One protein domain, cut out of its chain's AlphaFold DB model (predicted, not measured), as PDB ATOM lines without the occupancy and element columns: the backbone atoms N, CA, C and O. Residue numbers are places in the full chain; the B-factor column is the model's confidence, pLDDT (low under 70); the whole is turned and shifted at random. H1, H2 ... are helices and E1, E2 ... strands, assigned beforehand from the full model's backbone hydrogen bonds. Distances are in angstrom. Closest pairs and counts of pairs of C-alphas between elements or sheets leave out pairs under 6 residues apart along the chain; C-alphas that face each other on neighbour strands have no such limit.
ATOM      1  N   ILE A   5     180.360 108.304  81.896       76.94
ATOM      2  CA  ILE A   5     180.214 107.902  83.307       76.94
ATOM      3  C   ILE A   5     180.440 109.093  84.263       76.94
ATOM      4  O   ILE A   5     179.741 109.251  85.261       76.94
ATOM      5  N   ILE A   6     181.385 109.988  83.945       78.69
ATOM      6  CA  ILE A   6     181.688 111.178  84.761       78.69
ATOM      7  C   ILE A   6     180.565 112.225  84.652       78.69
ATOM      8  O   ILE A   6     180.359 113.002  85.583       78.69
ATOM      9  N   SER A   7     179.823 112.264  83.543       78.81
ATOM     10  CA  SER A   7     178.611 113.092  83.414       78.81
ATOM     11  C   SER A   7     177.461 112.543  84.256       78.81
ATOM     12  O   SER A   7     176.807 113.321  84.946       78.81
ATOM     13  N   GLU A   8     177.235 111.229  84.221       78.88
ATOM     14  CA  GLU A   8     176.131 110.561  84.925       78.88
ATOM     15  C   GLU A   8     176.289 110.639  86.446       78.88
ATOM     16  O   GLU A   8     175.361 111.071  87.134       78.88
ATOM     17  N   LEU A   9     177.487 110.350  86.970       75.88
ATOM     18  CA  LEU A   9     177.799 110.525  88.395       75.88
ATOM     19  C   LEU A   9     177.499 111.962  88.856       75.88
ATOM     20  O   LEU A   9     176.794 112.159  89.841       75.88
ATOM     21  N   ARG A  10     177.891 112.972  88.068       79.94
ATOM     22  CA  ARG A  10     177.594 114.394  88.340       79.94
ATOM     23  C   ARG A  10     176.119 114.776  88.211       79.94
ATOM     24  O   ARG A  10     175.765 115.905  88.556       79.94
ATOM     25  N   VAL A  11     175.259 113.929  87.651       83.25
ATOM     26  CA  VAL A  11     173.798 114.122  87.669       83.25
ATOM     27  C   VAL A  11     173.212 113.492  88.932       83.25
ATOM     28  O   VAL A  11     172.396 114.135  89.594       83.25
ATOM     29  N   LEU A  12     173.683 112.303  89.319       81.44
ATOM     30  CA  LEU A  12     173.287 111.633  90.562       81.44
ATOM     31  C   LEU A  12     173.691 112.447  91.802       81.44
ATOM     32  O   LEU A  12     172.820 112.774  92.605       81.44
ATOM     33  N   GLU A  13     174.952 112.884  91.897       85.44
ATOM     34  CA  GLU A  13     175.466 113.758  92.970       85.44
ATOM     35  C   GLU A  13     174.600 115.016  93.152       85.44
ATOM     36  O   GLU A  13     174.235 115.383  94.269       85.44
ATOM     37  N   ARG A  14     174.222 115.675  92.045       85.12
ATOM     38  CA  ARG A  14     173.379 116.883  92.080       85.12
ATOM     39  C   ARG A  14     171.928 116.579  92.444       85.12
ATOM     40  O   ARG A  14     171.317 117.389  93.137       85.12
ATOM     41  N   ARG A  15     171.375 115.434  92.026       89.00
ATOM     42  CA  ARG A  15     170.034 114.993  92.442       89.00
ATOM     43  C   ARG A  15     169.994 114.719  93.945       89.00
ATOM     44  O   ARG A  15     169.079 115.191  94.609       89.00
ATOM     45  N   GLU A  16     170.978 113.995  94.464       91.00
ATOM     46  CA  GLU A  16     171.069 113.621  95.876       91.00
ATOM     47  C   GLU A  16     171.316 114.839  96.781       91.00
ATOM     48  O   GLU A  16     170.622 115.015  97.780       91.00
ATOM     49  N   PHE A  17     172.226 115.738  96.390       88.75
ATOM     50  CA  PHE A  17     172.440 117.016  97.079       88.75
ATOM     51  C   PHE A  17     171.163 117.868  97.126       88.75
ATOM     52  O   PHE A  17     170.821 118.417  98.172       88.75
ATOM     53  N   ARG A  18     170.426 117.948  96.007       90.50
ATOM     54  CA  ARG A  18     169.161 118.691  95.925       90.50
ATOM     55  C   ARG A  18     168.085 118.102  96.840       90.50
ATOM     56  O   ARG A  18     167.387 118.874  97.482       90.50
ATOM     57  N   LEU A  19     167.972 116.772  96.917       93.06
ATOM     58  CA  LEU A  19     167.049 116.098  97.840       93.06
ATOM     59  C   LEU A  19     167.407 116.413  99.297       93.06
ATOM     60  O   LEU A  19     166.577 116.966 100.005       93.06
ATOM     61  N   ARG A  20     168.677 116.244  99.696       93.50
ATOM     62  CA  ARG A  20     169.138 116.574 101.059       93.50
ATOM     63  C   ARG A  20     168.923 118.044 101.456       93.50
ATOM     64  O   ARG A  20     168.768 118.336 102.640       93.50
ATOM     65  N   LEU A  21     168.913 118.978 100.498       93.25
ATOM     66  CA  LEU A  21     168.510 120.366 100.756       93.25
ATOM     67  C   LEU A  21     166.993 120.517 100.929       93.25
ATOM     68  O   LEU A  21     166.581 121.269 101.807       93.25
ATOM     69  N   VAL A  22     166.174 119.826 100.129       95.38
ATOM     70  CA  VAL A  22     164.709 119.812 100.299       95.38
ATOM     71  C   VAL A  22     164.351 119.284 101.690       95.38
ATOM     72  O   VAL A  22     163.710 120.012 102.442       95.38
ATOM     73  N   ASP A  23     164.872 118.116 102.078       96.50
ATOM     74  CA  ASP A  23     164.629 117.501 103.392       96.50
ATOM     75  C   ASP A  23     164.979 118.468 104.548       96.50
ATOM     76  O   ASP A  23     164.210 118.644 105.494       96.50
ATOM     77  N   ARG A  24     166.131 119.154 104.453       95.88
ATOM     78  CA  ARG A  24     166.578 120.130 105.463       95.88
ATOM     79  C   ARG A  24     165.671 121.359 105.527       95.88
ATOM     80  O   ARG A  24     165.362 121.824 106.622       95.88
ATOM     81  N   PHE A  25     165.261 121.905 104.385       96.50
ATOM     82  CA  PHE A  25     164.374 123.068 104.365       96.50
ATOM     83  C   PHE A  25     162.939 122.718 104.787       96.50
ATOM     84  O   PHE A  25     162.269 123.572 105.362       96.50
ATOM     85  N   GLU A  26     162.482 121.482 104.583       96.12
ATOM     86  CA  GLU A  26     161.206 120.991 105.121       96.12
ATOM     87  C   GLU A  26     161.252 120.889 106.655       96.12
ATOM     88  O   GLU A  26     160.363 121.418 107.316       96.12
ATOM     89  N   GLN A  27     162.336 120.359 107.234       96.50
ATOM     90  CA  GLN A  27     162.552 120.352 108.693       96.50
ATOM     91  C   GLN A  27     162.655 121.770 109.287       96.50
ATOM     92  O   GLN A  27     162.102 122.051 110.353       96.50
ATOM     93  N   MET A  28     163.341 122.694 108.599       96.38
ATOM     94  CA  MET A  28     163.389 124.106 109.001       96.38
ATOM     95  C   MET A  28     162.001 124.754 108.952       96.38
ATOM     96  O   MET A  28     161.649 125.503 109.860       96.38
ATOM     97  N   LEU A  29     161.204 124.462 107.918       95.69
ATOM     98  CA  LEU A  29     159.834 124.954 107.800       95.69
ATOM     99  C   LEU A  29     158.961 124.424 108.941       95.69
ATOM    100  O   LEU A  29     158.340 125.222 109.635       95.69
ATOM    101  N   GLU A  30     158.956 123.110 109.171       94.31
ATOM    102  CA  GLU A  30     158.218 122.470 110.267       94.31
ATOM    103  C   GLU A  30     158.567 123.114 111.616       94.31
ATOM    104  O   GLU A  30     157.669 123.508 112.353       94.31
ATOM    105  N   THR A  31     159.857 123.354 111.874       94.12
ATOM    106  CA  THR A  31     160.344 124.005 113.104       94.12
ATOM    107  C   THR A  31     159.904 125.477 113.230       94.12
ATOM    108  O   THR A  31     159.668 125.961 114.339       94.12
ATOM    109  N   VAL A  32     159.760 126.215 112.119       93.75
ATOM    110  CA  VAL A  32     159.182 127.579 112.127       93.75
ATOM    111  C   VAL A  32     157.679 127.535 112.417       93.75
ATOM    112  O   VAL A  32     157.195 128.340 113.221       93.75
ATOM    113  N   LEU A  33     156.959 126.609 111.773       89.44
ATOM    114  CA  LEU A  33     155.500 126.463 111.840       89.44
ATOM    115  C   LEU A  33     155.010 125.862 113.168       89.44
ATOM    116  O   LEU A  33     153.914 126.197 113.607       89.44
ATOM    117  N   SER A  34     155.814 125.024 113.830       90.19
ATOM    118  CA  SER A  34     155.516 124.461 115.156       90.19
ATOM    119  C   SER A  34     155.694 125.463 116.306       90.19
ATOM    120  O   SER A  34     155.436 125.134 117.464       90.19
ATOM    121  N   GLY A  35     156.163 126.681 116.014       86.31
ATOM    122  CA  GLY A  35     156.172 127.785 116.971       86.31
ATOM    123  C   GLY A  35     154.756 128.217 117.365       86.31
ATOM    124  O   GLY A  35     153.808 128.072 116.600       86.31
ATOM    125  N   SER A  36     154.603 128.783 118.566       80.44
ATOM    126  CA  SER A  36     153.297 129.260 119.034       80.44
ATOM    127  C   SER A  36     152.732 130.338 118.105       80.44
ATOM    128  O   SER A  36     153.346 131.391 117.942       80.44
ATOM    129  N   LEU A  37     151.526 130.120 117.573       72.25
ATOM    130  CA  LEU A  37     150.801 131.103 116.753       72.25
ATOM    131  C   LEU A  37     150.548 132.430 117.492       72.25
ATOM    132  O   LEU A  37     150.412 133.471 116.857       72.25
ATOM    133  N   ALA A  38     150.524 132.404 118.830       78.31
ATOM    134  CA  ALA A  38     150.394 133.599 119.662       78.31
ATOM    135  C   ALA A  38     151.687 134.438 119.745       78.31
ATOM    136  O   ALA A  38     151.631 135.586 120.180       78.31
ATOM    137  N   GLU A  39     152.838 133.896 119.326       84.31
ATOM    138  CA  GLU A  39     154.090 134.642 119.170       84.31
ATOM    139  C   GLU A  39     154.520 134.642 117.689       84.31
ATOM    140  O   GLU A  39     155.338 133.818 117.262       84.31
ATOM    141  N   PRO A  40     153.973 135.566 116.872       88.12
ATOM    142  CA  PRO A  40     154.245 135.641 115.436       88.12
ATOM    143  C   PRO A  40     155.678 136.093 115.120       88.12
ATOM    144  O   PRO A  40     156.084 136.089 113.952       88.12
ATOM    145  N   ARG A  41     156.450 136.501 116.134       90.81
ATOM    146  CA  ARG A  41     157.855 136.896 116.026       90.81
ATOM    147  C   ARG A  41     158.760 135.674 116.156       90.81
ATOM    148  O   ARG A  41     158.414 134.674 116.786       90.81
ATOM    149  N   ILE A  42     159.957 135.790 115.602       91.94
ATOM    150  CA  ILE A  42     161.051 134.852 115.814       91.94
ATOM    151  C   ILE A  42     162.300 135.625 116.243       91.94
ATOM    152  O   ILE A  42     162.664 136.641 115.641       91.94
ATOM    153  N   PHE A  43     162.903 135.181 117.344       92.31
ATOM    154  CA  PHE A  43     164.058 135.830 117.966       92.31
ATOM    155  C   PHE A  43     165.368 135.215 117.462       92.31
ATOM    156  O   PHE A  43     165.387 134.074 117.003       92.31
ATOM    157  N   ASP A  44     166.487 135.933 117.584       92.00
ATOM    158  CA  ASP A  44     167.752 135.517 116.957       92.00
ATOM    159  C   ASP A  44     168.242 134.135 117.436       92.00
ATOM    160  O   ASP A  44     168.690 133.336 116.623       92.00
ATOM    161  N   ARG A  45     168.007 133.774 118.709       93.62
ATOM    162  CA  ARG A  45     168.264 132.421 119.258       93.62
ATOM    163  C   ARG A  45     167.518 131.288 118.527       93.62
ATOM    164  O   ARG A  45     167.972 130.149 118.510       93.62
ATOM    165  N   GLU A  46     166.341 131.579 117.976       94.75
ATOM    166  CA  GLU A  46     165.522 130.621 117.224       94.75
ATOM    167  C   GLU A  46     165.953 130.583 115.756       94.75
ATOM    168  O   GLU A  46     165.981 129.513 115.155       94.75
ATOM    169  N   LEU A  47     166.361 131.730 115.198       95.12
ATOM    170  CA  LEU A  47     167.021 131.783 113.895       95.12
ATOM    171  C   LEU A  47     168.313 130.949 113.921       95.12
ATOM    172  O   LEU A  47     168.498 130.097 113.057       95.12
ATOM    173  N   GLU A  48     169.154 131.097 114.947       94.44
ATOM    174  CA  GLU A  48     170.371 130.295 115.125       94.44
ATOM    175  C   GLU A  48     170.074 128.788 115.180       94.44
ATOM    176  O   GLU A  48     170.727 128.014 114.474       94.44
ATOM    177  N   ALA A  49     169.051 128.372 115.937       95.38
ATOM    178  CA  ALA A  49     168.601 126.977 115.993       95.38
ATOM    179  C   ALA A  49     168.147 126.443 114.617       95.38
ATOM    180  O   ALA A  49     168.438 125.299 114.266       95.38
ATOM    181  N   LEU A  50     167.524 127.290 113.792       95.69
ATOM    182  CA  LEU A  50     167.142 126.997 112.405       95.69
ATOM    183  C   LEU A  50     168.315 127.032 111.408       95.69
ATOM    184  O   LEU A  50     168.083 126.977 110.202       95.69
ATOM    185  N   SER A  51     169.572 127.183 111.845       96.69
ATOM    186  CA  SER A  51     170.700 127.506 110.948       96.69
ATOM    187  C   SER A  51     170.446 128.758 110.088       96.69
ATOM    188  O   SER A  51     170.885 128.843 108.941       96.69
ATOM    189  N   THR A  52     169.723 129.735 110.621       95.94
ATOM    190  CA  THR A  52     169.374 130.993 109.959       95.94
ATOM    191  C   THR A  52     170.174 132.133 110.585       95.94
ATOM    192  O   THR A  52     170.318 132.214 111.802       95.94
ATOM    193  N   ARG A  53     170.732 133.019 109.758       95.25
ATOM    194  CA  ARG A  53     171.551 134.158 110.192       95.25
ATOM    195  C   ARG A  53     170.930 135.455 109.704       95.25
ATOM    196  O   ARG A  53     170.959 135.746 108.508       95.25
ATOM    197  N   LYS A  54     170.421 136.254 110.640       93.75
ATOM    198  CA  LYS A  54     170.071 137.651 110.386       93.75
ATOM    199  C   LYS A  54     171.361 138.472 110.358       93.75
ATOM    200  O   LYS A  54     172.061 138.559 111.363       93.75
ATOM    201  N   LEU A  55     171.709 139.013 109.195       92.44
ATOM    202  CA  LEU A  55     172.823 139.952 109.053       92.44
ATOM    203  C   LEU A  55     172.366 141.377 109.402       92.44
ATOM    204  O   LEU A  55     171.203 141.611 109.747       92.44
ATOM    205  N   LEU A  56     173.291 142.338 109.305       86.75
ATOM    206  CA  LEU A  56     172.978 143.761 109.433       86.75
ATOM    207  C   LEU A  56     171.815 144.156 108.502       86.75
ATOM    208  O   LEU A  56     171.676 143.561 107.422       86.75
ATOM    209  N   PRO A  57     170.995 145.154 108.892       83.81
ATOM    210  CA  PRO A  57     169.891 145.635 108.073       83.81
ATOM    211  C   PRO A  57     170.295 145.870 106.617       83.81
ATOM    212  O   PRO A  57     171.445 146.195 106.307       83.81
ATOM    213  N   LEU A  58     169.340 145.687 105.713       81.44
ATOM    214  CA  LEU A  58     169.483 146.174 104.352       81.44
ATOM    215  C   LEU A  58     169.376 147.698 104.414       81.44
ATOM    216  O   LEU A  58     168.268 148.229 104.477       81.44
ATOM    217  N   ASP A  59     170.522 148.374 104.443       76.00
ATOM    218  CA  ASP A  59     170.555 149.798 104.159       76.00
ATOM    219  C   ASP A  59     170.317 149.978 102.657       76.00
ATOM    220  O   ASP A  59     170.996 149.370 101.826       76.00
ATOM    221  N   ILE A  60     169.275 150.733 102.330       68.06
ATOM    222  CA  ILE A  60     168.847 151.005 100.957       68.06
ATOM    223  C   ILE A  60     169.334 152.398 100.519       68.06
ATOM    224  O   ILE A  60     169.438 152.657  99.319       68.06
ATOM    225  N   ASP A  61     169.678 153.264 101.476       64.56
ATOM    226  CA  ASP A  61     170.057 154.654 101.245       64.56
ATOM    227  C   ASP A  61     171.569 154.764 100.942       64.56
ATOM    228  O   ASP A  61     171.969 155.524 100.060       64.56
ATOM    229  N   GLU A  62     172.411 153.957 101.603       55.41
ATOM    230  CA  GLU A  62     173.888 153.959 101.489       55.41
ATOM    231  C   GLU A  62     174.469 153.307 100.206       55.41
ATOM    232  O   GLU A  62     175.647 152.946 100.161       55.41
ATOM    233  N   ASP A  63     173.668 153.115  99.151       57.34
ATOM    234  CA  ASP A  63     174.088 152.475  97.882       57.34
ATOM    235  C   ASP A  63     174.686 151.052  98.075       57.34
ATOM    236  O   ASP A  63     175.412 150.536  97.217       57.34
ATOM    237  N   GLN A  64     174.394 150.401  99.216       55.84
ATOM    238  CA  GLN A  64     175.053 149.157  99.618       55.84
ATOM    239  C   GLN A  64     174.846 148.046  98.572       55.84
ATOM    240  O   GLN A  64     173.728 147.842  98.075       55.84
ATOM    241  N   PRO A  65     175.907 147.281  98.241       53.69
ATOM    242  CA  PRO A  65     175.781 146.156  97.334       53.69
ATOM    243  C   PRO A  65     174.841 145.111  97.934       53.69
ATOM    244  O   PRO A  65     174.881 144.818  99.134       53.69
ATOM    245  N   LEU A  66     174.031 144.499  97.071       55.28
ATOM    246  CA  LEU A  66     173.322 143.277  97.434       55.28
ATOM    247  C   LEU A  66     174.362 142.204  97.791       55.28
ATOM    248  O   LEU A  66     175.401 142.124  97.130       55.28
ATOM    249  N   ASP A  67     174.064 141.324  98.751       53.66
ATOM    250  CA  ASP A  67     174.974 140.244  99.198       53.66
ATOM    251  C   ASP A  67     175.462 139.327  98.045       53.66
ATOM    252  O   ASP A  67     176.428 138.576  98.181       53.66
ATOM    253  N   LEU A  68     174.793 139.404  96.890       51.72
ATOM    254  CA  LEU A  68     175.064 138.680  95.651       51.72
ATOM    255  C   LEU A  68     176.238 139.264  94.832       51.72
ATOM    256  O   LEU A  68     176.904 138.523  94.105       51.72
ATOM    257  N   GLU A  69     176.519 140.569  94.932       42.38
ATOM    258  CA  GLU A  69     177.507 141.257  94.076       42.38
ATOM    259  C   GLU A  69     178.966 140.757  94.224       42.38
ATOM    260  O   GLU A  69     179.638 140.600  93.191       42.38
ATOM    261  N   PRO A  70     179.486 140.432  95.433       37.03
ATOM    262  CA  PRO A  70     180.878 139.998  95.611       37.03
ATOM    263  C   PRO A  70     181.260 138.731  94.833       37.03
ATOM    264  O   PRO A  70     182.435 138.526  94.525       37.03
ATOM    265  N   TYR A  71     180.286 137.875  94.510       37.69
ATOM    266  CA  TYR A  71     180.543 136.547  93.954       37.69
ATOM    267  C   TYR A  71     180.776 136.523  92.436       37.69
ATOM    268  O   TYR A  71     181.358 135.555  91.944       37.69
ATOM    269  N   HIS A  72     180.374 137.567  91.695       38.72
ATOM    270  CA  HIS A  72     180.459 137.567  90.223       38.72
ATOM    271  C   HIS A  72     180.948 138.867  89.553       38.72
ATOM    272  O   HIS A  72     181.298 138.823  88.372       38.72
ATOM    273  N   CYS A  73     181.069 139.999  90.259       32.38
ATOM    274  CA  CYS A  73     181.349 141.297  89.618       32.38
ATOM    275  C   CYS A  73     182.771 141.460  89.004       32.38
ATOM    276  O   CYS A  73     183.047 142.430  88.305       32.38
ATOM    277  N   LYS A 109     151.710 137.887  77.550       32.25
ATOM    278  CA  LYS A 109     150.633 137.424  78.450       32.25
ATOM    279  C   LYS A 109     150.980 136.116  79.181       32.25
ATOM    280  O   LYS A 109     150.438 135.852  80.249       32.25
ATOM    281  N   THR A 110     151.909 135.328  78.640       30.33
ATOM    282  CA  THR A 110     152.455 134.109  79.254       30.33
ATOM    283  C   THR A 110     153.214 134.368  80.557       30.33
ATOM    284  O   THR A 110     153.138 133.532  81.450       30.33
ATOM    285  N   ALA A 111     153.851 135.533  80.730       30.30
ATOM    286  CA  ALA A 111     154.538 135.894  81.977       30.30
ATOM    287  C   ALA A 111     153.583 136.026  83.185       30.30
ATOM    288  O   ALA A 111     154.022 135.971  84.326       30.30
ATOM    289  N   TRP A 112     152.276 136.162  82.934       27.33
ATOM    290  CA  TRP A 112     151.224 136.186  83.956       27.33
ATOM    291  C   TRP A 112     150.441 134.862  84.047       27.33
ATOM    292  O   TRP A 112     149.616 134.694  84.942       27.33
ATOM    293  N   ALA A 113     150.672 133.909  83.135       25.02
ATOM    294  CA  ALA A 113     149.907 132.661  83.065       25.02
ATOM    295  C   ALA A 113     150.308 131.650  84.155       25.02
ATOM    296  O   ALA A 113     149.444 130.948  84.683       25.02
ATOM    297  N   LEU A 114     151.586 131.629  84.553       32.12
ATOM    298  CA  LEU A 114     152.088 130.775  85.641       32.12
ATOM    299  C   LEU A 114     151.388 131.067  86.980       32.12
ATOM    300  O   LEU A 114     151.069 130.136  87.714       32.12
ATOM    301  N   GLY A 115     151.012 132.326  87.237       30.17
ATOM    302  CA  GLY A 115     150.207 132.720  88.402       30.17
ATOM    303  C   GLY A 115     148.778 132.150  88.433       30.17
ATOM    304  O   GLY A 115     148.108 132.257  89.456       30.17
ATOM    305  N   ARG A 116     148.300 131.531  87.339       27.55
ATOM    306  CA  ARG A 116     147.089 130.688  87.328       27.55
ATOM    307  C   ARG A 116     147.390 129.192  87.251       27.55
ATOM    308  O   ARG A 116     146.596 128.421  87.771       27.55
ATOM    309  N   GLN A 117     148.488 128.772  86.620       30.70
ATOM    310  CA  GLN A 117     148.829 127.344  86.524       30.70
ATOM    311  C   GLN A 117     149.384 126.775  87.835       30.70
ATOM    312  O   GLN A 117     149.096 125.632  88.150       30.70
ATOM    313  N   CYS A 118     150.048 127.571  88.677       35.12
ATOM    314  CA  CYS A 118     150.362 127.167  90.055       35.12
ATOM    315  C   CYS A 118     149.155 127.268  91.021       35.12
ATOM    316  O   CYS A 118     149.353 127.365  92.228       35.12
ATOM    317  N   MET A 119     147.917 127.237  90.507       33.56
ATOM    318  CA  MET A 119     146.698 126.948  91.280       33.56
ATOM    319  C   MET A 119     146.128 125.553  90.953       33.56
ATOM    320  O   MET A 119     144.919 125.339  91.026       33.56
ATOM    321  N   ASP A 120     146.998 124.591  90.627       34.81
ATOM    322  CA  ASP A 120     146.696 123.176  90.868       34.81
ATOM    323  C   ASP A 120     146.283 122.984  92.342       34.81
ATOM    324  O   ASP A 120     146.831 123.632  93.241       34.81
ATOM    325  N   SER A 121     145.326 122.087  92.605       35.22
ATOM    326  CA  SER A 121     144.756 121.851  93.948       35.22
ATOM    327  C   SER A 121     145.785 121.448  95.005       35.22
ATOM    328  O   SER A 121     145.559 121.635  96.198       35.22
ATOM    329  N   ASP A 122     146.926 120.932  94.555       38.06
ATOM    330  CA  ASP A 122     147.996 120.383  95.384       38.06
ATOM    331  C   ASP A 122     149.050 121.458  95.731       38.06
ATOM    332  O   ASP A 122     150.173 121.158  96.139       38.06
ATOM    333  N   CYS A 123     148.685 122.736  95.568       35.19
ATOM    334  CA  CYS A 123     149.449 123.917  95.952       35.19
ATOM    335  C   CYS A 123     148.945 124.443  97.323       35.19
ATOM    336  O   CYS A 123     148.076 125.316  97.361       35.19
ATOM    337  N   PRO A 124     149.469 123.966  98.477       34.69
ATOM    338  CA  PRO A 124     148.910 124.209  99.822       34.69
ATOM    339  C   PRO A 124     149.078 125.646 100.366       34.69
ATOM    340  O   PRO A 124     148.994 125.882 101.569       34.69
ATOM    341  N   TYR A 125     149.360 126.630  99.515       44.22
ATOM    342  CA  TYR A 125     149.928 127.922  99.918       44.22
ATOM    343  C   TYR A 125     148.894 128.976 100.359       44.22
ATOM    344  O   TYR A 125     149.255 130.122 100.620       44.22
ATOM    345  N   TYR A 126     147.627 128.584 100.529       37.19
ATOM    346  CA  TYR A 126     146.625 129.354 101.274       37.19
ATOM    347  C   TYR A 126     146.498 128.787 102.703       37.19
ATOM    348  O   TYR A 126     145.494 128.195 103.092       37.19
ATOM    349  N   HIS A 127     147.586 128.899 103.472       37.09
ATOM    350  CA  HIS A 127     147.755 128.201 104.749       37.09
ATOM    351  C   HIS A 127     147.077 128.949 105.917       37.09
ATOM    352  O   HIS A 127     147.737 129.606 106.723       37.09
ATOM    353  N   GLU A 128     145.747 128.841 106.029       35.16
ATOM    354  CA  GLU A 128     144.945 129.524 107.071       35.16
ATOM    355  C   GLU A 128     145.371 129.199 108.517       35.16
ATOM    356  O   GLU A 128     145.083 129.969 109.431       35.16
ATOM    357  N   SER A 129     146.107 128.103 108.745       35.44
ATOM    358  CA  SER A 129     146.614 127.741 110.077       35.44
ATOM    359  C   SER A 129     147.661 128.713 110.643       35.44
ATOM    360  O   SER A 129     147.963 128.633 111.831       35.44
ATOM    361  N   LEU A 130     148.222 129.625 109.837       39.75
ATOM    362  CA  LEU A 130     149.092 130.713 110.303       39.75
ATOM    363  C   LEU A 130     148.288 131.989 110.606       39.75
ATOM    364  O   LEU A 130     148.494 133.018 109.966       39.75
ATOM    365  N   GLY A 131     147.384 131.900 111.591       33.09
ATOM    366  CA  GLY A 131     146.719 133.023 112.278       33.09
ATOM    367  C   GLY A 131     146.534 134.302 111.450       33.09
ATOM    368  O   GLY A 131     147.327 135.236 111.563       33.09
ATOM    369  N   ASP A 132     145.487 134.333 110.621       37.88
ATOM    370  CA  ASP A 132     145.043 135.484 109.810       37.88
ATOM    371  C   ASP A 132     146.000 135.951 108.684       37.88
ATOM    372  O   ASP A 132     145.659 136.846 107.900       37.88
ATOM    373  N   GLY A 133     147.181 135.340 108.547       36.09
ATOM    374  CA  GLY A 133     148.187 135.665 107.531       36.09
ATOM    375  C   GLY A 133     147.799 135.236 106.111       36.09
ATOM    376  O   GLY A 133     148.220 134.185 105.635       36.09
ATOM    377  N   LYS A 134     147.032 136.065 105.393       38.97
ATOM    378  CA  LYS A 134     146.682 135.810 103.983       38.97
ATOM    379  C   LYS A 134     147.864 136.082 103.043       38.97
ATOM    380  O   LYS A 134     148.136 137.228 102.690       38.97
ATOM    381  N   PHE A 135     148.535 135.029 102.588       41.62
ATOM    382  CA  PHE A 135     149.544 135.099 101.523       41.62
ATOM    383  C   PHE A 135     148.893 135.486 100.181       41.62
ATOM    384  O   PHE A 135     147.844 134.946  99.829       41.62
ATOM    385  N   VAL A 136     149.489 136.423  99.428       39.44
ATOM    386  CA  VAL A 136     148.897 136.946  98.178       39.44
ATOM    387  C   VAL A 136     149.908 136.942  97.031       39.44
ATOM    388  O   VAL A 136     150.544 137.947  96.723       39.44
ATOM    389  N   THR A 137     149.940 135.811  96.324       44.88
ATOM    390  CA  THR A 137     150.452 135.645  94.949       44.88
ATOM    391  C   THR A 137     151.915 136.041  94.680       44.88
ATOM    392  O   THR A 137     152.698 136.375  95.571       44.88
ATOM    393  N   TRP A 138     152.335 135.797  93.439       43.06
ATOM    394  CA  TRP A 138     153.669 135.300  93.134       43.06
ATOM    395  C   TRP A 138     154.070 135.730  91.718       43.06
ATOM    396  O   TRP A 138     153.368 135.407  90.759       43.06
ATOM    397  N   ASN A 139     155.178 136.467  91.594       41.94
ATOM    398  CA  ASN A 139     155.714 136.922  90.309       41.94
ATOM    399  C   ASN A 139     156.991 136.135  89.995       41.94
ATOM    400  O   ASN A 139     158.079 136.501  90.446       41.94
ATOM    401  N   ASP A 140     156.859 135.066  89.208       42.53
ATOM    402  CA  ASP A 140     158.012 134.371  88.637       42.53
ATOM    403  C   ASP A 140     158.575 135.189  87.472       42.53
ATOM    404  O   ASP A 140     158.096 135.161  86.334       42.53
ATOM    405  N   HIS A 141     159.594 135.982  87.780       43.62
ATOM    406  CA  HIS A 141     160.410 136.619  86.768       43.62
ATOM    407  C   HIS A 141     161.549 135.674  86.392       43.62
ATOM    408  O   HIS A 141     162.654 135.768  86.923       43.62
ATOM    409  N   HIS A 142     161.279 134.813  85.409       41.22
ATOM    410  CA  HIS A 142     162.301 134.132  84.617       41.22
ATOM    411  C   HIS A 142     163.205 135.173  83.925       41.22
ATOM    412  O   HIS A 142     162.983 135.546  82.770       41.22
ATOM    413  N   VAL A 143     164.214 135.681  84.636       45.84
ATOM    414  CA  VAL A 143     165.252 136.547  84.068       45.84
ATOM    415  C   VAL A 143     166.487 135.704  83.773       45.84
ATOM    416  O   VAL A 143     167.002 135.019  84.650       45.84
ATOM    417  N   GLU A 144     167.008 135.818  82.554       45.00
ATOM    418  CA  GLU A 144     168.244 135.171  82.080       45.00
ATOM    419  C   GLU A 144     169.533 135.755  82.717       45.00
ATOM    420  O   GLU A 144     170.636 135.539  82.222       45.00
ATOM    421  N   ASP A 145     169.396 136.544  83.788       52.94
ATOM    422  CA  ASP A 145     170.437 137.385  84.380       52.94
ATOM    423  C   ASP A 145     170.630 137.022  85.859       52.94
ATOM    424  O   ASP A 145     169.807 137.348  86.719       52.94
ATOM    425  N   ASN A 146     171.747 136.348  86.141       52.88
ATOM    426  CA  ASN A 146     172.084 135.696  87.415       52.88
ATOM    427  C   ASN A 146     172.248 136.657  88.615       52.88
ATOM    428  O   ASN A 146     172.636 136.224  89.701       52.88
ATOM    429  N   LEU A 147     172.022 137.957  88.415       50.75
ATOM    430  CA  LEU A 147     172.178 139.023  89.405       50.75
ATOM    431  C   LEU A 147     170.855 139.441  90.074       50.75
ATOM    432  O   LEU A 147     170.867 140.298  90.959       50.75
ATOM    433  N   LYS A 148     169.712 138.874  89.661       58.56
ATOM    434  CA  LYS A 148     168.375 139.262  90.149       58.56
ATOM    435  C   LYS A 148     167.774 138.195  91.075       58.56
ATOM    436  O   LYS A 148     168.073 137.014  90.905       58.56
ATOM    437  N   PRO A 149     166.929 138.571  92.057       56.34
ATOM    438  CA  PRO A 149     166.238 137.597  92.896       56.34
ATOM    439  C   PRO A 149     165.339 136.713  92.028       56.34
ATOM    440  O   PRO A 149     164.491 137.216  91.296       56.34
ATOM    441  N   HIS A 150     165.541 135.401  92.119       73.56
ATOM    442  CA  HIS A 150     164.879 134.423  91.257       73.56
ATOM    443  C   HIS A 150     163.393 134.246  91.579       73.56
ATOM    444  O   HIS A 150     162.608 133.872  90.717       73.56
ATOM    445  N   VAL A 151     163.015 134.474  92.840       84.81
ATOM    446  CA  VAL A 151     161.635 134.377  93.318       84.81
ATOM    447  C   VAL A 151     161.303 135.612  94.143       84.81
ATOM    448  O   VAL A 151     162.073 136.005  95.028       84.81
ATOM    449  N   MET A 152     160.135 136.197  93.875       87.44
ATOM    450  CA  MET A 152     159.578 137.302  94.648       87.44
ATOM    451  C   MET A 152     158.188 136.953  95.188       87.44
ATOM    452  O   MET A 152     157.361 136.390  94.469       87.44
ATOM    453  N   MET A 153     157.924 137.296  96.451       88.81
ATOM    454  CA  MET A 153     156.656 137.003  97.131       88.81
ATOM    455  C   MET A 153     156.173 138.201  97.957       88.81
ATOM    456  O   MET A 153     156.960 138.854  98.647       88.81
ATOM    457  N   ALA A 154     154.865 138.464  97.915       88.69
ATOM    458  CA  ALA A 154     154.204 139.424  98.791       88.69
ATOM    459  C   ALA A 154     153.572 138.711  99.999       88.69
ATOM    460  O   ALA A 154     152.818 137.747  99.854       88.69
ATOM    461  N   VAL A 155     153.865 139.204 101.202       88.81
ATOM    462  CA  VAL A 155     153.368 138.658 102.471       88.81
ATOM    463  C   VAL A 155     152.483 139.713 103.126       88.81
ATOM    464  O   VAL A 155     152.992 140.715 103.627       88.81
ATOM    465  N   LYS A 156     151.158 139.524 103.126       88.81
ATOM    466  CA  LYS A 156     150.248 140.427 103.844       88.81
ATOM    467  C   LYS A 156     150.099 139.950 105.285       88.81
ATOM    468  O   LYS A 156     149.506 138.907 105.548       88.81
ATOM    469  N   TYR A 157     150.619 140.741 106.212       86.12
ATOM    470  CA  TYR A 157     150.488 140.519 107.642       86.12
ATOM    471  C   TYR A 157     149.394 141.454 108.195       86.12
ATOM    472  O   TYR A 157     149.458 142.664 107.966       86.12
ATOM    473  N   PRO A 158     148.353 140.932 108.871       82.94
ATOM    474  CA  PRO A 158     147.163 141.716 109.214       82.94
ATOM    475  C   PRO A 158     147.348 142.615 110.443       82.94
ATOM    476  O   PRO A 158     146.583 143.558 110.620       82.94
ATOM    477  N   TYR A 159     148.355 142.349 111.279       82.44
ATOM    478  CA  TYR A 159     148.587 143.076 112.525       82.44
ATOM    479  C   TYR A 159     149.647 144.182 112.353       82.44
ATOM    480  O   TYR A 159     150.673 143.953 111.705       82.44
ATOM    481  N   PRO A 160     149.471 145.368 112.963       78.38
ATOM    482  CA  PRO A 160     150.506 146.395 112.968       78.38
ATOM    483  C   PRO A 160     151.696 145.951 113.832       78.38
ATOM    484  O   PRO A 160     151.523 145.527 114.976       78.38
ATOM    485  N   ILE A 161     152.921 146.078 113.315       72.19
ATOM    486  CA  ILE A 161     154.132 145.858 114.118       72.19
ATOM    487  C   ILE A 161     154.333 147.059 115.065       72.19
ATOM    488  O   ILE A 161     154.317 148.198 114.597       72.19
ATOM    489  N   PRO A 162     154.548 146.852 116.382       58.53
ATOM    490  CA  PRO A 162     154.956 147.931 117.280       58.53
ATOM    491  C   PRO A 162     156.346 148.446 116.874       58.53
ATOM    492  O   PRO A 162     157.271 147.658 116.686       58.53
ATOM    493  N   GLY A 163     156.457 149.766 116.695       58.25
ATOM    494  CA  GLY A 163     157.477 150.398 115.852       58.25
ATOM    495  C   GLY A 163     158.945 150.122 116.208       58.25
ATOM    496  O   GLY A 163     159.324 150.037 117.374       58.25
ATOM    497  N   GLY A 164     159.774 150.038 115.162       65.38
ATOM    498  CA  GLY A 164     161.228 149.866 115.227       65.38
ATOM    499  C   GLY A 164     161.751 148.866 114.190       65.38
ATOM    500  O   GLY A 164     160.988 148.322 113.390       65.38
ATOM    501  N   LEU A 165     163.051 148.552 114.245       62.44
ATOM    502  CA  LEU A 165     163.650 147.385 113.572       62.44
ATOM    503  C   LEU A 165     163.252 146.085 114.301       62.44
ATOM    504  O   LEU A 165     164.097 145.331 114.781       62.44
ATOM    505  N   GLY A 166     161.943 145.858 114.433       70.88
ATOM    506  CA  GLY A 166     161.378 144.774 115.230       70.88
ATOM    507  C   GLY A 166     161.869 143.387 114.799       70.88
ATOM    508  O   GLY A 166     162.306 143.214 113.647       70.88
ATOM    509  N   PRO A 167     161.786 142.389 115.704       82.50
ATOM    510  CA  PRO A 167     162.168 141.012 115.407       82.50
ATOM    511  C   PRO A 167     161.472 140.508 114.140       82.50
ATOM    512  O   PRO A 167     160.435 141.022 113.707       82.50
ATOM    513  N   MET A 168     162.095 139.523 113.505       90.12
ATOM    514  CA  MET A 168     161.584 138.978 112.256       90.12
ATOM    515  C   MET A 168     160.232 138.291 112.498       90.12
ATOM    516  O   MET A 168     159.998 137.771 113.589       90.12
ATOM    517  N   LEU A 169     159.329 138.286 111.515       91.62
ATOM    518  CA  LEU A 169     158.108 137.484 111.625       91.62
ATOM    519  C   LEU A 169     158.386 136.032 111.225       91.62
ATOM    520  O   LEU A 169     159.090 135.781 110.244       91.62
ATOM    521  N   ARG A 170     157.749 135.069 111.903       92.88
ATOM    522  CA  ARG A 170     157.735 133.655 111.478       92.88
ATOM    523  C   ARG A 170     157.242 133.514 110.042       92.88
ATOM    524  O   ARG A 170     157.842 132.779 109.267       92.88
ATOM    525  N   ALA A 171     156.217 134.287 109.672       91.25
ATOM    526  CA  ALA A 171     155.694 134.349 108.310       91.25
ATOM    527  C   ALA A 171     156.762 134.763 107.279       91.25
ATOM    528  O   ALA A 171     156.807 134.189 106.200       91.25
ATOM    529  N   GLU A 172     157.669 135.691 107.611       93.44
ATOM    530  CA  GLU A 172     158.756 136.091 106.705       93.44
ATOM    531  C   GLU A 172     159.788 134.959 106.534       93.44
ATOM    532  O   GLU A 172     160.227 134.692 105.415       93.44
ATOM    533  N   VAL A 173     160.150 134.246 107.611       95.56
ATOM    534  CA  VAL A 173     161.091 133.109 107.527       95.56
ATOM    535  C   VAL A 173     160.463 131.933 106.777       95.56
ATOM    536  O   VAL A 173     161.093 131.376 105.878       95.56
ATOM    537  N   ALA A 174     159.207 131.594 107.081       95.19
ATOM    538  CA  ALA A 174     158.454 130.558 106.377       95.19
ATOM    539  C   ALA A 174     158.326 130.881 104.880       95.19
ATOM    540  O   ALA A 174     158.612 130.021 104.049       95.19
ATOM    541  N   SER A 175     157.996 132.125 104.509       94.62
ATOM    542  CA  SER A 175     157.954 132.565 103.108       94.62
ATOM    543  C   SER A 175     159.309 132.448 102.404       94.62
ATOM    544  O   SER A 175     159.357 131.982 101.264       94.62
ATOM    545  N   ALA A 176     160.415 132.810 103.065       95.44
ATOM    546  CA  ALA A 176     161.760 132.638 102.510       95.44
ATOM    547  C   ALA A 176     162.084 131.154 102.259       95.44
ATOM    548  O   ALA A 176     162.504 130.789 101.159       95.44
ATOM    549  N   ILE A 177     161.821 130.293 103.249       96.06
ATOM    550  CA  ILE A 177     162.017 128.841 103.147       96.06
ATOM    551  C   ILE A 177     161.143 128.247 102.034       96.06
ATOM    552  O   ILE A 177     161.651 127.509 101.191       96.06
ATOM    553  N   HIS A 178     159.861 128.612 101.957       94.81
ATOM    554  CA  HIS A 178     158.953 128.177 100.896       94.81
ATOM    555  C   HIS A 178     159.441 128.575  99.494       94.81
ATOM    556  O   HIS A 178     159.392 127.754  98.579       94.81
ATOM    557  N   CYS A 179     159.956 129.796  99.316       93.50
ATOM    558  CA  CYS A 179     160.507 130.250  98.034       93.50
ATOM    559  C   CYS A 179     161.799 129.507  97.639       93.50
ATOM    560  O   CYS A 179     162.073 129.341  96.446       93.50
ATOM    561  N   ILE A 180     162.587 129.035  98.610       93.69
ATOM    562  CA  ILE A 180     163.769 128.195  98.358       93.69
ATOM    563  C   ILE A 180     163.358 126.741  98.073       93.69
ATOM    564  O   ILE A 180     163.840 126.154  97.104       93.69
ATOM    565  N   LEU A 181     162.411 126.177  98.832       94.62
ATOM    566  CA  LEU A 181     161.815 124.861  98.564       94.62
ATOM    567  C   LEU A 181     161.204 124.790  97.165       94.62
ATOM    568  O   LEU A 181     161.400 123.797  96.465       94.62
ATOM    569  N   TYR A 182     160.514 125.848  96.732       91.44
ATOM    570  CA  TYR A 182     159.966 125.940  95.382       91.44
ATOM    571  C   TYR A 182     161.070 125.841  94.316       91.44
ATOM    572  O   TYR A 182     160.970 125.000  93.420       91.44
ATOM    573  N   GLN A 183     162.147 126.632  94.440       90.38
ATOM    574  CA  GLN A 183     163.300 126.572  93.527       90.38
ATOM    575  C   GLN A 183     163.927 125.169  93.503       90.38
ATOM    576  O   GLN A 183     164.120 124.584  92.433       90.38
ATOM    577  N   LEU A 184     164.185 124.587  94.678       91.19
ATOM    578  CA  LEU A 184     164.803 123.267  94.818       91.19
ATOM    579  C   LEU A 184     163.953 122.152  94.195       91.19
ATOM    580  O   LEU A 184     164.471 121.385  93.377       91.19
ATOM    581  N   ARG A 185     162.657 122.069  94.534       91.56
ATOM    582  CA  ARG A 185     161.736 121.027  94.039       91.56
ATOM    583  C   ARG A 185     161.619 121.070  92.509       91.56
ATOM    584  O   ARG A 185     161.853 120.048  91.855       91.56
ATOM    585  N   HIS A 186     161.406 122.252  91.929       87.50
ATOM    586  CA  HIS A 186     161.299 122.437  90.474       87.50
ATOM    587  C   HIS A 186     162.653 122.419  89.740       87.50
ATOM    588  O   HIS A 186     162.690 122.319  88.518       87.50
ATOM    589  N   GLY A 187     163.781 122.468  90.459       85.81
ATOM    590  CA  GLY A 187     165.120 122.494  89.854       85.81
ATOM    591  C   GLY A 187     165.493 123.851  89.245       85.81
ATOM    592  O   GLY A 187     166.486 123.952  88.523       85.81
ATOM    593  N   LEU A 188     164.723 124.893  89.552       81.38
ATOM    594  CA  LEU A 188     164.960 126.255  89.096       81.38
ATOM    595  C   LEU A 188     166.197 126.813  89.799       81.38
ATOM    596  O   LEU A 188     166.346 126.686  91.013       81.38
ATOM    597  N   PHE A 189     167.101 127.404  89.021       75.31
ATOM    598  CA  PHE A 189     168.311 128.084  89.496       75.31
ATOM    599  C   PHE A 189     169.259 127.261  90.394       75.31
ATOM    600  O   PHE A 189     170.242 127.800  90.886       75.31
ATOM    601  N   VAL A 190     169.082 125.937  90.528       74.31
ATOM    602  CA  VAL A 190     169.950 125.044  91.343       74.31
ATOM    603  C   VAL A 190     171.391 124.896  90.818       74.31
ATOM    604  O   VAL A 190     172.196 124.145  91.368       74.31
ATOM    605  N   HIS A 191     171.714 125.576  89.719       72.25
ATOM    606  CA  HIS A 191     173.064 125.738  89.183       72.25
ATOM    607  C   HIS A 191     173.738 127.037  89.662       72.25
ATOM    608  O   HIS A 191     174.964 127.149  89.589       72.25
ATOM    609  N   HIS A 192     172.968 127.990  90.194       69.50
ATOM    610  CA  HIS A 192     173.473 129.131  90.946       69.50
ATOM    611  C   HIS A 192     173.787 128.664  92.372       69.50
ATOM    612  O   HIS A 192     173.045 127.893  92.976       69.50
ATOM    613  N   ARG A 193     174.931 129.097  92.912       68.94
ATOM    614  CA  ARG A 193     175.388 128.691  94.259       68.94
ATOM    615  C   ARG A 193     174.593 129.337  95.391       68.94
ATOM    616  O   ARG A 193     174.768 128.960  96.541       68.94
ATOM    617  N   ILE A 194     173.777 130.322  95.038       77.56
ATOM    618  CA  ILE A 194     172.975 131.146  95.922       77.56
ATOM    619  C   ILE A 194     171.543 131.053  95.394       77.56
ATOM    620  O   ILE A 194     171.330 131.126  94.182       77.56
ATOM    621  N   LEU A 195     170.574 130.889  96.296       84.44
ATOM    622  CA  LEU A 195     169.142 130.824  95.979       84.44
ATOM    623  C   LEU A 195     168.440 132.097  96.497       84.44
ATOM    624  O   LEU A 195     167.800 132.041  97.548       84.44
ATOM    625  N   PRO A 196     168.625 133.261  95.839       87.69
ATOM    626  CA  PRO A 196     168.078 134.537  96.278       87.69
ATOM    627  C   PRO A 196     166.553 134.603  96.177       87.69
ATOM    628  O   PRO A 196     165.949 134.284  95.148       87.69
ATOM    629  N   VAL A 197     165.954 135.109  97.248       91.06
ATOM    630  CA  VAL A 197     164.528 135.386  97.410       91.06
ATOM    631  C   VAL A 197     164.362 136.835  97.858       91.06
ATOM    632  O   VAL A 197     165.099 137.309  98.729       91.06
ATOM    633  N   LEU A 198     163.367 137.524  97.298       92.31
ATOM    634  CA  LEU A 198     162.942 138.845  97.755       92.31
ATOM    635  C   LEU A 198     161.499 138.788  98.269       92.31
ATOM    636  O   LEU A 198     160.572 138.466  97.528       92.31
ATOM    637  N   LEU A 199     161.297 139.128  99.537       92.94
ATOM    638  CA  LEU A 199     159.978 139.252 100.146       92.94
ATOM    639  C   LEU A 199     159.616 140.727 100.315       92.94
ATOM    640  O   LEU A 199     160.453 141.535 100.728       92.94
ATOM    641  N   ARG A 200     158.348 141.055 100.064       92.06
ATOM    642  CA  ARG A 200     157.735 142.326 100.467       92.06
ATOM    643  C   ARG A 200     156.656 142.039 101.502       92.06
ATOM    644  O   ARG A 200     155.602 141.499 101.163       92.06
ATOM    645  N   THR A 201     156.924 142.374 102.756       91.81
ATOM    646  CA  THR A 201     155.970 142.202 103.855       91.81
ATOM    647  C   THR A 201     155.158 143.477 104.015       91.81
ATOM    648  O   THR A 201     155.756 144.534 104.167       91.81
ATOM    649  N   TYR A 202     153.830 143.400 104.019       90.69
ATOM    650  CA  TYR A 202     152.935 144.544 104.233       90.69
ATOM    651  C   TYR A 202     152.229 144.401 105.587       90.69
ATOM    652  O   TYR A 202     151.607 143.370 105.844       90.69
ATOM    653  N   TYR A 203     152.331 145.416 106.444       88.56
ATOM    654  CA  TYR A 203     151.813 145.449 107.816       88.56
ATOM    655  C   TYR A 203     150.503 146.238 107.862       88.56
ATOM    656  O   TYR A 203     150.469 147.419 108.217       88.56
ATOM    657  N   HIS A 204     149.421 145.566 107.468       84.81
ATOM    658  CA  HIS A 204     148.114 146.173 107.228       84.81
ATOM    659  C   HIS A 204     148.204 147.381 106.264       84.81
ATOM    660  O   HIS A 204     148.618 147.213 105.117       84.81
ATOM    661  N   ASP A 205     147.812 148.568 106.722       80.88
ATOM    662  CA  ASP A 205     147.829 149.870 106.042       80.88
ATOM    663  C   ASP A 205     148.983 150.780 106.493       80.88
ATOM    664  O   ASP A 205     149.233 151.807 105.866       80.88
ATOM    665  N   ARG A 206     149.689 150.416 107.571       84.38
ATOM    666  CA  ARG A 206     150.624 151.316 108.269       84.38
ATOM    667  C   ARG A 206     152.028 151.330 107.703       84.38
ATOM    668  O   ARG A 206     152.793 152.242 107.991       84.38
ATOM    669  N   GLY A 207     152.406 150.293 106.970       88.19
ATOM    670  CA  GLY A 207     153.776 150.165 106.514       88.19
ATOM    671  C   GLY A 207     154.118 148.810 105.935       88.19
ATOM    672  O   GLY A 207     153.259 147.946 105.756       88.19
ATOM    673  N   ALA A 208     155.401 148.621 105.653       90.62
ATOM    674  CA  ALA A 208     155.915 147.412 105.027       90.62
ATOM    675  C   ALA A 208     157.428 147.231 105.254       90.62
ATOM    676  O   ALA A 208     158.075 148.058 105.890       90.62
ATOM    677  N   ARG A 209     158.012 146.136 104.757       90.62
ATOM    678  CA  ARG A 209     159.452 145.841 104.844       90.62
ATOM    679  C   ARG A 209     159.904 145.007 103.653       90.62
ATOM    680  O   ARG A 209     159.194 144.096 103.222       90.62
ATOM    681  N   ILE A 210     161.104 145.279 103.155       91.50
ATOM    682  CA  ILE A 210     161.791 144.410 102.200       91.50
ATOM    683  C   ILE A 210     162.643 143.423 103.000       91.50
ATOM    684  O   ILE A 210     163.441 143.825 103.847       91.50
ATOM    685  N   THR A 211     162.495 142.127 102.736       92.81
ATOM    686  CA  THR A 211     163.385 141.090 103.276       92.81
ATOM    687  C   THR A 211     164.069 140.366 102.124       92.81
ATOM    688  O   THR A 211     163.409 139.836 101.233       92.81
ATOM    689  N   GLN A 212     165.395 140.332 102.143       93.31
ATOM    690  CA  GLN A 212     166.214 139.513 101.257       93.31
ATOM    691  C   GLN A 212     166.622 138.251 102.005       93.31
ATOM    692  O   GLN A 212     167.047 138.328 103.157       93.31
ATOM    693  N   ALA A 213     166.509 137.097 101.356       94.81
ATOM    694  CA  ALA A 213     166.955 135.828 101.913       94.81
ATOM    695  C   ALA A 213     167.710 135.013 100.862       94.81
ATOM    696  O   ALA A 213     167.363 135.050  99.681       94.81
ATOM    697  N   HIS A 214     168.737 134.273 101.275       94.06
ATOM    698  CA  HIS A 214     169.436 133.342 100.398       94.06
ATOM    699  C   HIS A 214     170.113 132.199 101.158       94.06
ATOM    700  O   HIS A 214     170.427 132.305 102.338       94.06
ATOM    701  N   TRP A 215     170.374 131.094 100.462       92.56
ATOM    702  CA  TRP A 215     171.187 129.992 100.981       92.56
ATOM    703  C   TRP A 215     172.672 130.193 100.643       92.56
ATOM    704  O   TRP A 215     172.984 130.380  99.467       92.56
ATOM    705  N   ASP A 216     173.575 130.125 101.632       88.50
ATOM    706  CA  ASP A 216     175.040 130.220 101.416       88.50
ATOM    707  C   ASP A 216     175.743 128.851 101.248       88.50
ATOM    708  O   ASP A 216     176.940 128.780 100.959       88.50
ATOM    709  N   GLY A 217     174.999 127.754 101.436       88.38
ATOM    710  CA  GLY A 217     175.509 126.378 101.495       88.38
ATOM    711  C   GLY A 217     175.390 125.732 102.883       88.38
ATOM    712  O   GLY A 217     175.237 124.513 102.969       88.38
ATOM    713  N   ASN A 218     175.406 126.531 103.951       90.31
ATOM    714  CA  ASN A 218     175.405 126.101 105.353       90.31
ATOM    715  C   ASN A 218     174.275 126.739 106.176       90.31
ATOM    716  O   ASN A 218     173.732 126.065 107.061       90.31
ATOM    717  N   TYR A 219     173.950 128.002 105.883       95.25
ATOM    718  CA  TYR A 219     172.998 128.850 106.591       95.25
ATOM    719  C   TYR A 219     172.016 129.543 105.638       95.25
ATOM    720  O   TYR A 219     172.350 129.897 104.503       95.25
ATOM    721  N   LEU A 220     170.806 129.792 106.145       95.75
ATOM    722  CA  LEU A 220     169.846 130.701 105.527       95.75
ATOM    723  C   LEU A 220     170.217 132.124 105.952       95.75
ATOM    724  O   LEU A 220     170.007 132.517 107.097       95.75
ATOM    725  N   ILE A 221     170.824 132.874 105.046       95.44
ATOM    726  CA  ILE A 221     171.212 134.266 105.257       95.44
ATOM    727  C   ILE A 221     169.997 135.152 105.008       95.44
ATOM    728  O   ILE A 221     169.316 134.990 103.995       95.44
ATOM    729  N   ILE A 222     169.720 136.085 105.921       95.31
ATOM    730  CA  ILE A 222     168.589 137.011 105.821       95.31
ATOM    731  C   ILE A 222     169.032 138.441 106.147       95.31
ATOM    732  O   ILE A 222     169.672 138.685 107.171       95.31
ATOM    733  N   ARG A 223     168.621 139.402 105.314       93.06
ATOM    734  CA  ARG A 223     168.692 140.848 105.578       93.06
ATOM    735  C   ARG A 223     167.297 141.453 105.491       93.06
ATOM    736  O   ARG A 223     166.512 141.085 104.621       93.06
ATOM    737  N   GLN A 224     166.983 142.386 106.381       91.75
ATOM    738  CA  GLN A 224     165.701 143.096 106.392       91.75
ATOM    739  C   GLN A 224     165.954 144.601 106.320       91.75
ATOM    740  O   GLN A 224     166.861 145.085 106.996       91.75
ATOM    741  N   SER A 225     165.174 145.336 105.530       89.69
ATOM    742  CA  SER A 225     165.196 146.803 105.537       89.69
ATOM    743  C   SER A 225     164.656 147.361 106.860       89.69
ATOM    744  O   SER A 225     164.121 146.624 107.701       89.69
ATOM    745  N   ARG A 226     164.707 148.689 107.018       87.19
ATOM    746  CA  ARG A 226     163.810 149.373 107.962       87.19
ATOM    747  C   ARG A 226     162.344 149.043 107.658       87.19
ATOM    748  O   ARG A 226     162.000 148.642 106.542       87.19
ATOM    749  N   VAL A 227     161.487 149.200 108.666       87.88
ATOM    750  CA  VAL A 227     160.044 149.274 108.422       87.88
ATOM    751  C   VAL A 227     159.771 150.615 107.748       87.88
ATOM    752  O   VAL A 227     160.167 151.663 108.253       87.88
ATOM    753  N   LEU A 228     159.131 150.539 106.593       86.50
ATOM    754  CA  LEU A 228     158.679 151.646 105.770       86.50
ATOM    755  C   LEU A 228     157.330 152.100 106.312       86.50
ATOM    756  O   LEU A 228     156.391 151.312 106.286       86.50
ATOM    757  N   ASP A 229     157.244 153.319 106.832       85.25
ATOM    758  CA  ASP A 229     156.016 153.883 107.397       85.25
ATOM    759  C   ASP A 229     155.187 154.553 106.285       85.25
ATOM    760  O   ASP A 229     155.669 155.447 105.589       85.25
ATOM    761  N   PHE A 230     153.946 154.101 106.095       84.38
ATOM    762  CA  PHE A 230     153.014 154.640 105.094       84.38
ATOM    763  C   PHE A 230     152.202 155.842 105.611       84.38
ATOM    764  O   PHE A 230     151.460 156.456 104.845       84.38
ATOM    765  N   HIS A 231     152.336 156.189 106.892       83.06
ATOM    766  CA  HIS A 231     151.751 157.380 107.512       83.06
ATOM    767  C   HIS A 231     152.795 158.470 107.817       83.06
ATOM    768  O   HIS A 231     152.441 159.526 108.347       83.06
ATOM    769  N   ALA A 232     154.067 158.250 107.466       83.50
ATOM    770  CA  ALA A 232     155.095 159.283 107.520       83.50
ATOM    771  C   ALA A 232     154.702 160.497 106.641       83.50
ATOM    772  O   ALA A 232     154.269 160.302 105.504       83.50
ATOM    773  N   PRO A 233     154.876 161.753 107.111       83.12
ATOM    774  CA  PRO A 233     154.510 162.951 106.339       83.12
ATOM    775  C   PRO A 233     155.240 163.105 104.995       83.12
ATOM    776  O   PRO A 233     154.745 163.784 104.098       83.12
ATOM    777  N   GLU A 234     156.409 162.480 104.860       80.50
ATOM    778  CA  GLU A 234     157.161 162.335 103.616       80.50
ATOM    779  C   GLU A 234     157.598 160.859 103.521       80.50
ATOM    780  O   GLU A 234     158.234 160.368 104.459       80.50
ATOM    781  N   PRO A 235     157.232 160.115 102.456       74.81
ATOM    782  CA  PRO A 235     157.695 158.743 102.266       74.81
ATOM    783  C   PRO A 235     159.220 158.697 102.147       74.81
ATOM    784  O   PRO A 235     159.816 159.517 101.450       74.81
ATOM    785  N   THR A 236     159.856 157.723 102.796       72.06
ATOM    786  CA  THR A 236     161.309 157.533 102.709       72.06
ATOM    787  C   THR A 236     161.738 157.097 101.299       72.06
ATOM    788  O   THR A 236     160.950 156.498 100.566       72.06
ATOM    789  N   ASP A 237     162.989 157.364 100.900       72.25
ATOM    790  CA  ASP A 237     163.497 157.067  99.541       72.25
ATOM    791  C   ASP A 237     163.318 155.580  99.152       72.25
ATOM    792  O   ASP A 237     163.011 155.247  98.006       72.25
ATOM    793  N   ASP A 238     163.415 154.678 100.131       69.62
ATOM    794  CA  ASP A 238     163.188 153.239  99.994       69.62
ATOM    795  C   ASP A 238     161.706 152.815  99.988       69.62
ATOM    796  O   ASP A 238     161.387 151.734  99.484       69.62
ATOM    797  N   ALA A 239     160.774 153.663 100.442       73.00
ATOM    798  CA  ALA A 239     159.335 153.411 100.308       73.00
ATOM    799  C   ALA A 239     158.935 153.331  98.829       73.00
ATOM    800  O   ALA A 239     158.142 152.469  98.443       73.00
ATOM    801  N   TYR A 240     159.558 154.152  97.976       70.12
ATOM    802  CA  TYR A 240     159.353 154.129  96.527       70.12
ATOM    803  C   TYR A 240     159.732 152.785  95.877       70.12
ATOM    804  O   TYR A 240     159.161 152.448  94.840       70.12
ATOM    805  N   LEU A 241     160.597 151.964  96.494       68.94
ATOM    806  CA  LEU A 241     160.904 150.610  96.001       68.94
ATOM    807  C   LEU A 241     159.764 149.601  96.229       68.94
ATOM    808  O   LEU A 241     159.736 148.552  95.582       68.94
ATOM    809  N   LEU A 242     158.819 149.901  97.125       70.62
ATOM    810  CA  LEU A 242     157.581 149.133  97.284       70.62
ATOM    811  C   LEU A 242     156.425 149.652  96.423       70.62
ATOM    812  O   LEU A 242     155.443 148.924  96.239       70.62
TER     813      LEU A 242
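What this domain is: This is residues 5 to 73 and 109 to 242 of the 429 residues of an uncharacterized protein of Chaetomium globosum (strain ATCC 6205 / CBS 148.51 / DSM 1962 / NBRC 6347 / NRRL 1970) (UniProt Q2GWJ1). A twisted sheet of six strands curls round one helix, H5, and the long helix H1 packs on H5 with the opposite run; residues 5 to 13 of H1 stick out. The short helix H2 sits beside the E1 edge of the sheet, while H3 and the grazing H4 lie past the E2 edge. The printed part has 203 residues, with five named helices and six named strands in the order H1 H2 E1 H3 H4 E2 E3 H5 E4 E5 E6; the sheet is mixed and runs E1 E6 E5 E4 E3 E2. The class is mixed, helices and strands, with 96 residues in named elements, under half. The whole is compact, with a radius of gyration of the C-alphas of 17.4 A, and spans 64 by 43 by 40 A.

Where its parts are: Look first for the sheet: E1 is residues 52 to 54, E6 220 to 224, E5 207 to 215 over 27.2 A, E4 197 to 203 over 19.3 A, E3 151 to 157 over 19.2 A, and E2 135 to 139. E6 ends at C-alpha 224, (165.701, 143.096, 106.392). Find C-alpha 5 at (180.214, 107.902, 83.307); from there H1, residues 5 to 33, runs 42.1 A. H5, residues 170 to 186, runs 24.1 A from C-alpha 170 at (157.735, 133.655, 111.478). H2 is residues 44 to 49, H3 109 to 112, and H4 114 to 117.

How they stand to each other: Start at E4 and E3, parallel neighbours, where N 155 and O 200 are 2.9 A apart, within hydrogen-bond range. E3, H5 and E4 form a strand-helix-strand unit, two parallel neighbour strands with a helix between, its crossover right-handed. E4, E5 and E6 are a meander, each strand the antiparallel neighbour of the one before; N 199 and O 211 are 2.8 A apart, N 214 and O 221 2.9 A. E1 is parallel to E6, with N 53 and O 220 2.8 A apart. E2 and E3 form a hairpin with no N and O pair within range; C-alphas 153 and 138 face each other at 5.3 A. H5 is on the sheet; its closest C-alphas to E5 are Ala 176 and Ala 213, 6.1 A. H1 touches H5 at a shallow tilt of 22 degrees, opposite ways, closest at the C-alphas of Leu 29 and Ala 174, 5.9 A. H2 stands at the sheet's level, its height over the sheet 3.2 A. H4 only grazes the sheet with residues 114 to 116. In H2 and H5 every O i to N i+4 pair is within hydrogen-bond range, in H1 23 of 25; H3 and H4 are too short for such a pair.

The domain as a whole: The C-alphas farthest apart are those of Ile 5 and Pro 233, 65.0 A. Residues 74 to 108 are not printed, and C-alphas 73 and 109 are 32.9 A apart across the cut. The links H4 to E2, E2 to E3 and E3 to H5 are long. Mean pLDDT of the printed part is 74.4; look for values under 70 at residues 60 to 73 and 109 to 149, among others.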